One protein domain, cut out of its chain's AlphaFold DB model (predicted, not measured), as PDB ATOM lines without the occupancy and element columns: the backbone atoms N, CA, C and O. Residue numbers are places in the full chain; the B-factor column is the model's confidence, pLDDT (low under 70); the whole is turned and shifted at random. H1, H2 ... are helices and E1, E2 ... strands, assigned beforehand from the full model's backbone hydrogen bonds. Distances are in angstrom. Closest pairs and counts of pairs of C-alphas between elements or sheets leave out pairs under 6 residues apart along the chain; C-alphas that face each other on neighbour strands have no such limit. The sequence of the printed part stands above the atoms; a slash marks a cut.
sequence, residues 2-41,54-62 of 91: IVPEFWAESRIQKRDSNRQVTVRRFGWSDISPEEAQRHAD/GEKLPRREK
ATOM      1  N   ILE A   2     -17.900 -13.290 -25.884       56.38
ATOM      2  CA  ILE A   2     -16.949 -12.361 -25.255       56.38
ATOM      3  C   ILE A   2     -17.185 -12.470 -23.751       56.38
ATOM      4  O   ILE A   2     -18.198 -11.993 -23.243       56.38
ATOM      5  N   VAL A   3     -16.333 -13.235 -23.074       62.03
ATOM      6  CA  VAL A   3     -16.297 -13.257 -21.610       62.03
ATOM      7  C   VAL A   3     -15.359 -12.126 -21.202       62.03
ATOM      8  O   VAL A   3     -14.233 -12.134 -21.693       62.03
ATOM      9  N   PRO A   4     -15.789 -11.192 -20.336       72.50
ATOM     10  CA  PRO A   4     -14.922 -10.125 -19.868       72.50
ATOM     11  C   PRO A   4     -13.658 -10.683 -19.227       72.50
ATOM     12  O   PRO A   4     -13.745 -11.634 -18.440       72.50
ATOM     13  N   GLU A   5     -12.509 -10.093 -19.540       78.44
ATOM     14  CA  GLU A   5     -11.224 -10.526 -18.980       78.44
ATOM     15  C   GLU A   5     -11.117 -10.200 -17.481       78.44
ATOM     16  O   GLU A   5     -10.667 -11.028 -16.686       78.44
ATOM     17  N   PHE A   6     -11.622  -9.035 -17.062       82.38
ATOM     18  CA  PHE A   6     -11.543  -8.576 -15.679       82.38
ATOM     19  C   PHE A   6     -12.903  -8.584 -14.993       82.38
ATOM     20  O   PHE A   6     -13.909  -8.100 -15.513       82.38
ATOM     21  N   TRP A   7     -12.904  -9.097 -13.766       84.12
ATOM     22  CA  TRP A   7     -14.069  -9.165 -12.895       84.12
ATOM     23  C   TRP A   7     -13.703  -8.645 -11.515       84.12
ATOM     24  O   TRP A   7     -12.639  -8.960 -10.984       84.12
ATOM     25  N   ALA A   8     -14.624  -7.908 -10.908       85.06
ATOM     26  CA  ALA A   8     -14.478  -7.387  -9.561       85.06
ATOM     27  C   ALA A   8     -15.795  -7.481  -8.783       85.06
ATOM     28  O   ALA A   8     -16.887  -7.472  -9.353       85.06
ATOM     29  N   GLU A   9     -15.692  -7.557  -7.458       86.44
ATOM     30  CA  GLU A   9     -16.825  -7.461  -6.537       86.44
ATOM     31  C   GLU A   9     -16.665  -6.196  -5.693       86.44
ATOM     32  O   GLU A   9     -15.581  -5.902  -5.191       86.44
ATOM     33  N   SER A  10     -17.765  -5.476  -5.489       86.44
ATOM     34  CA  SER A  10     -17.850  -4.398  -4.507       86.44
ATOM     35  C   SER A  10     -18.967  -4.661  -3.513       86.44
ATOM     36  O   SER A  10     -20.003  -5.266  -3.820       86.44
ATOM     37  N   ARG A  11     -18.757  -4.189  -2.285       87.31
ATOM     38  CA  ARG A  11     -19.674  -4.380  -1.167       87.31
ATOM     39  C   ARG A  11     -19.830  -3.089  -0.384       87.31
ATOM     40  O   ARG A  11     -18.859  -2.583   0.159       87.31
ATOM     41  N   ILE A  12     -21.075  -2.667  -0.189       85.56
ATOM     42  CA  ILE A  12     -21.421  -1.629   0.782       85.56
ATOM     43  C   ILE A  12     -22.147  -2.281   1.950       85.56
ATOM     44  O   ILE A  12     -23.098  -3.052   1.776       85.56
ATOM     45  N   GLN A  13     -21.689  -1.975   3.161       85.50
ATOM     46  CA  GLN A  13     -22.355  -2.356   4.394       85.50
ATOM     47  C   GLN A  13     -22.635  -1.106   5.224       85.50
ATOM     48  O   GLN A  13     -21.712  -0.420   5.642       85.50
ATOM     49  N   LYS A  14     -23.912  -0.854   5.507       80.62
ATOM     50  CA  LYS A  14     -24.356   0.186   6.434       80.62
ATOM     51  C   LYS A  14     -25.172  -0.466   7.537       80.62
ATOM     52  O   LYS A  14     -26.082  -1.254   7.266       80.62
ATOM     53  N   ARG A  15     -24.827  -0.168   8.782       76.06
ATOM     54  CA  ARG A  15     -25.601  -0.568   9.955       76.06
ATOM     55  C   ARG A  15     -26.206   0.692  10.547       76.06
ATOM     56  O   ARG A  15     -25.468   1.593  10.921       76.06
ATOM     57  N   ASP A  16     -27.523   0.724  10.606       69.69
ATOM     58  CA  ASP A  16     -28.287   1.714  11.352       69.69
ATOM     59  C   ASP A  16     -28.885   1.048  12.601       69.69
ATOM     60  O   ASP A  16     -29.026  -0.182  12.633       69.69
ATOM     61  N   SER A  17     -29.230   1.839  13.620       67.31
ATOM     62  CA  SER A  17     -29.742   1.380  14.921       67.31
ATOM     63  C   SER A  17     -30.899   0.383  14.803       67.31
ATOM     64  O   SER A  17     -31.035  -0.491  15.654       67.31
ATOM     65  N   ASN A  18     -31.682   0.456  13.720       67.50
ATOM     66  CA  ASN A  18     -32.823  -0.428  13.486       67.50
ATOM     67  C   ASN A  18     -32.626  -1.444  12.339       67.50
ATOM     68  O   ASN A  18     -33.481  -2.306  12.126       67.50
ATOM     69  N   ARG A  19     -31.539  -1.364  11.548       66.88
ATOM     70  CA  ARG A  19     -31.350  -2.247  10.376       66.88
ATOM     71  C   ARG A  19     -29.899  -2.348   9.907       66.88
ATOM     72  O   ARG A  19     -29.227  -1.349   9.686       66.88
ATOM     73  N   GLN A  20     -29.454  -3.566   9.592       77.88
ATOM     74  CA  GLN A  20     -28.212  -3.790   8.846       77.88
ATOM     75  C   GLN A  20     -28.500  -4.034   7.360       77.88
ATOM     76  O   GLN A  20     -29.223  -4.961   6.977       77.88
ATOM     77  N   VAL A  21     -27.910  -3.205   6.500       76.81
ATOM     78  CA  VAL A  21     -27.951  -3.321   5.044       76.81
ATOM     79  C   VAL A  21     -26.582  -3.701   4.520       76.81
ATOM     80  O   VAL A  21     -25.587  -3.041   4.779       76.81
ATOM     81  N   THR A  22     -26.530  -4.813   3.796       80.25
ATOM     82  CA  THR A  22     -25.358  -5.222   3.029       80.25
ATOM     83  C   THR A  22     -25.802  -5.424   1.595       80.25
ATOM     84  O   THR A  22     -26.741  -6.183   1.357       80.25
ATOM     85  N   VAL A  23     -25.127  -4.755   0.669       78.88
ATOM     86  CA  VAL A  23     -25.339  -4.880  -0.772       78.88
ATOM     87  C   VAL A  23     -24.022  -5.306  -1.395       78.88
ATOM     88  O   VAL A  23     -22.967  -4.805  -1.011       78.88
ATOM     89  N   ARG A  24     -24.083  -6.270  -2.313       81.12
ATOM     90  CA  ARG A  24     -22.939  -6.716  -3.115       81.12
ATOM     91  C   ARG A  24     -23.294  -6.630  -4.586       81.12
ATOM     92  O   ARG A  24     -24.406  -7.042  -4.945       81.12
ATOM     93  N   ARG A  25     -22.368  -6.114  -5.393       82.50
ATOM     94  CA  ARG A  25     -22.491  -6.070  -6.850       82.50
ATOM     95  C   ARG A  25     -21.195  -6.468  -7.539       82.50
ATOM     96  O   ARG A  25     -20.115  -6.193  -7.019       82.50
ATOM     97  N   PHE A  26     -21.330  -7.114  -8.694       78.88
ATOM     98  CA  PHE A  26     -20.203  -7.406  -9.575       78.88
ATOM     99  C   PHE A  26     -20.050  -6.319 -10.636       78.88
ATOM    100  O   PHE A  26     -21.037  -5.750 -11.107       78.88
ATOM    101  N   GLY A  27     -18.802  -6.065 -11.008       82.94
ATOM    102  CA  GLY A  27     -18.409  -5.248 -12.147       82.94
ATOM    103  C   GLY A  27     -17.441  -6.026 -13.022       82.94
ATOM    104  O   GLY A  27     -16.745  -6.928 -12.550       82.94
ATOM    105  N   TRP A  28     -17.437  -5.701 -14.305       83.69
ATOM    106  CA  TRP A  28     -16.586  -6.339 -15.296       83.69
ATOM    107  C   TRP A  28     -16.053  -5.289 -16.266       83.69
ATOM    108  O   TRP A  28     -16.707  -4.270 -16.496       83.69
ATOM    109  N   SER A  29     -14.862  -5.527 -16.801       78.31
ATOM    110  CA  SER A  29     -14.245  -4.711 -17.846       78.31
ATOM    111  C   SER A  29     -13.295  -5.588 -18.659       78.31
ATOM    112  O   SER A  29     -12.773  -6.580 -18.155       78.31
ATOM    113  N   ASP A  30     -13.075  -5.218 -19.913       79.38
ATOM    114  CA  ASP A  30     -12.065  -5.812 -20.794       79.38
ATOM    115  C   ASP A  30     -10.771  -4.980 -20.814       79.38
ATOM    116  O   ASP A  30      -9.795  -5.360 -21.449       79.38
ATOM    117  N   ILE A  31     -10.761  -3.834 -20.120       82.75
ATOM    118  CA  ILE A  31      -9.675  -2.851 -20.177       82.75
ATOM    119  C   ILE A  31      -8.696  -3.063 -19.026       82.75
ATOM    120  O   ILE A  31      -7.484  -3.104 -19.232       82.75
ATOM    121  N   SER A  32      -9.201  -3.156 -17.793       86.88
ATOM    122  CA  SER A  32      -8.365  -3.290 -16.597       86.88
ATOM    123  C   SER A  32      -9.159  -3.746 -15.368       86.88
ATOM    124  O   SER A  32     -10.365  -3.483 -15.266       86.88
ATOM    125  N   PRO A  33      -8.487  -4.352 -14.368       85.06
ATOM    126  CA  PRO A  33      -9.115  -4.707 -13.097       85.06
ATOM    127  C   PRO A  33      -9.613  -3.481 -12.318       85.06
ATOM    128  O   PRO A  33     -10.649  -3.560 -11.662       85.06
ATOM    129  N   GLU A  34      -8.932  -2.334 -12.423       88.50
ATOM    130  CA  GLU A  34      -9.365  -1.072 -11.801       88.50
ATOM    131  C   GLU A  34     -10.697  -0.575 -12.373       88.50
ATOM    132  O   GLU A  34     -11.568  -0.112 -11.636       88.50
ATOM    133  N   GLU A  35     -10.897  -0.731 -13.680       83.75
ATOM    134  CA  GLU A  35     -12.160  -0.386 -14.324       83.75
ATOM    135  C   GLU A  35     -13.286  -1.337 -13.915       83.75
ATOM    136  O   GLU A  35     -14.375  -0.888 -13.554       83.75
ATOM    137  N   ALA A  36     -13.010  -2.645 -13.879       83.06
ATOM    138  CA  ALA A  36     -13.965  -3.624 -13.369       83.06
ATOM    139  C   ALA A  36     -14.369  -3.294 -11.920       83.06
ATOM    140  O   ALA A  36     -15.550  -3.376 -11.570       83.06
ATOM    141  N   GLN A  37     -13.411  -2.863 -11.091       86.44
ATOM    142  CA  GLN A  37     -13.666  -2.426  -9.720       86.44
ATOM    143  C   GLN A  37     -14.531  -1.164  -9.675       86.44
ATOM    144  O   GLN A  37     -15.490  -1.123  -8.906       86.44
ATOM    145  N   ARG A  38     -14.257  -0.166 -10.523       85.62
ATOM    146  CA  ARG A  38     -15.064   1.059 -10.627       85.62
ATOM    147  C   ARG A  38     -16.501   0.760 -11.060       85.62
ATOM    148  O   ARG A  38     -17.434   1.320 -10.491       85.62
ATOM    149  N   HIS A  39     -16.691  -0.167 -12.000       83.75
ATOM    150  CA  HIS A  39     -18.019  -0.646 -12.392       83.75
ATOM    151  C   HIS A  39     -18.733  -1.351 -11.238       83.75
ATOM    152  O   HIS A  39     -19.928  -1.147 -11.026       83.75
ATOM    153  N   ALA A  40     -18.015  -2.164 -10.463       83.19
ATOM    154  CA  ALA A  40     -18.584  -2.814  -9.292       83.19
ATOM    155  C   ALA A  40     -19.007  -1.778  -8.234       83.19
ATOM    156  O   ALA A  40     -20.088  -1.913  -7.653       83.19
ATOM    157  N   ASP A  41     -18.175  -0.755  -8.007       87.38
ATOM    158  CA  ASP A  41     -18.387   0.293  -7.004       87.38
ATOM    159  C   ASP A  41     -19.612   1.159  -7.332       87.38
ATOM    160  O   ASP A  41     -20.518   1.327  -6.509       87.38
ATOM    161  N   GLY A  54     -35.972   2.749   0.178       71.62
ATOM    162  CA  GLY A  54     -37.074   1.822   0.447       71.62
ATOM    163  C   GLY A  54     -37.494   0.951  -0.740       71.62
ATOM    164  O   GLY A  54     -38.463   0.200  -0.622       71.62
ATOM    165  N   GLU A  55     -36.763   0.986  -1.857       72.25
ATOM    166  CA  GLU A  55     -37.029   0.101  -2.988       72.25
ATOM    167  C   GLU A  55     -36.724  -1.362  -2.615       72.25
ATOM    168  O   GLU A  55     -35.682  -1.693  -2.031       72.25
ATOM    169  N   LYS A  56     -37.642  -2.278  -2.947       61.97
ATOM    170  CA  LYS A  56     -37.473  -3.714  -2.682       61.97
ATOM    171  C   LYS A  56     -36.580  -4.357  -3.747       61.97
ATOM    172  O   LYS A  56     -37.063  -5.044  -4.639       61.97
ATOM    173  N   LEU A  57     -35.269  -4.170  -3.610       64.94
ATOM    174  CA  LEU A  57     -34.260  -4.811  -4.457       64.94
ATOM    175  C   LEU A  57     -33.611  -6.035  -3.791       64.94
ATOM    176  O   LEU A  57     -33.411  -6.056  -2.568       64.94
ATOM    177  N   PRO A  58     -33.189  -7.042  -4.581       63.59
ATOM    178  CA  PRO A  58     -32.389  -8.145  -4.073       63.59
ATOM    179  C   PRO A  58     -31.026  -7.632  -3.582       63.59
ATOM    180  O   PRO A  58     -30.208  -7.080  -4.326       63.59
ATOM    181  N   ARG A  59     -30.771  -7.840  -2.288       60.47
ATOM    182  CA  ARG A  59     -29.551  -7.392  -1.583       60.47
ATOM    183  C   ARG A  59     -28.298  -8.153  -2.020       60.47
ATOM    184  O   ARG A  59     -27.187  -7.648  -1.900       60.47
ATOM    185  N   ARG A  60     -28.481  -9.363  -2.548       49.53
ATOM    186  CA  ARG A  60     -27.427 -10.226  -3.079       49.53
ATOM    187  C   ARG A  60     -27.740 -10.534  -4.538       49.53
ATOM    188  O   ARG A  60     -28.808 -11.077  -4.811       49.53
ATOM    189  N   GLU A  61     -26.813 -10.224  -5.441       54.28
ATOM    190  CA  GLU A  61     -26.832 -10.828  -6.776       54.28
ATOM    191  C   GLU A  61     -26.606 -12.334  -6.615       54.28
ATOM    192  O   GLU A  61     -25.623 -12.774  -6.004       54.28
ATOM    193  N   LYS A  62     -27.552 -13.147  -7.094       47.03
ATOM    194  CA  LYS A  62     -27.317 -14.587  -7.211       47.03
ATOM    195  C   LYS A  62     -26.232 -14.766  -8.269       47.03
ATOM    196  O   LYS A  62     -26.286 -14.143  -9.321       47.03
TER     197      LYS A  62
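What this domain is: This is residues 2 to 41 and 54 to 62 of the 91 residues of the protein "Transmembrane protein" of Rhodopirellula maiorica SM1 (UniProt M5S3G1). A long, narrow hairpin of two antiparallel strands, E1 and E2, makes the length of the domain, and one short helix, H1, packs over one face of it near the end where E1 begins and E2 ends. The other end of the hairpin, with the turn in residues 15 to 20, sticks out alone, and a separate stretch, residues 54 to 62, passes by the edge of E2 that is away from E1. The printed part has 49 residues, with E1, E2 and H1 in that order along the chain, and the sheet order is E1 - E2. The class is mixed, helices and strands, with 9 residues in the helix and 22 in the strands. The whole is loose, with a radius of gyration of the C-alphas of 13.3 A, and its outline is a rod of 42 by 18 by 14 A.

How they stand to each other: E1, residues 6 to 16, and E2, residues 19 to 29, are antiparallel neighbours, with 166 degrees between their directions. They form a hairpin with a tight link of 2 residues. C-alphas 6 and 29 face each other at 5.2 A, and C-alphas 16 and 19 face each other at 5.1 A. N 6 and O 29 are within hydrogen-bond range at 2.9 A, and so are N 19 and O 16 at 3.0 A. A tight link of 3 residues joins E2 to H1, residues 33 to 41. E1 and H1 have 16 pairs of C-alphas within 8 A, the closest being those of Ala 8 and Gln 37, 5.0 A apart. E2 and H1 have 18 such pairs, the closest being those of Gly 27 and Ala 40, 3.8 A apart. In H1 every O i to N i+4 pair is within hydrogen-bond range.

Where its parts are: The printed part begins at Ile 2, and E1 runs from C-alpha 6 at (-11.543, -8.576, -15.679) over 33.4 A to Asp 16. E2 runs back from Arg 19, with its C-alpha at (-31.350, -2.247, 10.376), over 33.1 A to Ser 29. H1 measures 12.2 A from Pro 33 to Asp 41, whose C-alpha is at (-18.387, 0.293, -7.004).

The domain as a whole: The two C-alphas farthest apart are those of Ile 2 and Ser 17, 44.3 A. Residues 42 to 53 are cut out, and C-alphas 41 and 54 are 20.2 A apart across the cut. Residues 15 to 20 stand free. The mean pLDDT of the printed part is 76.4; residues 2 to 3, 16 to 19 and 56 to 62 are under 70.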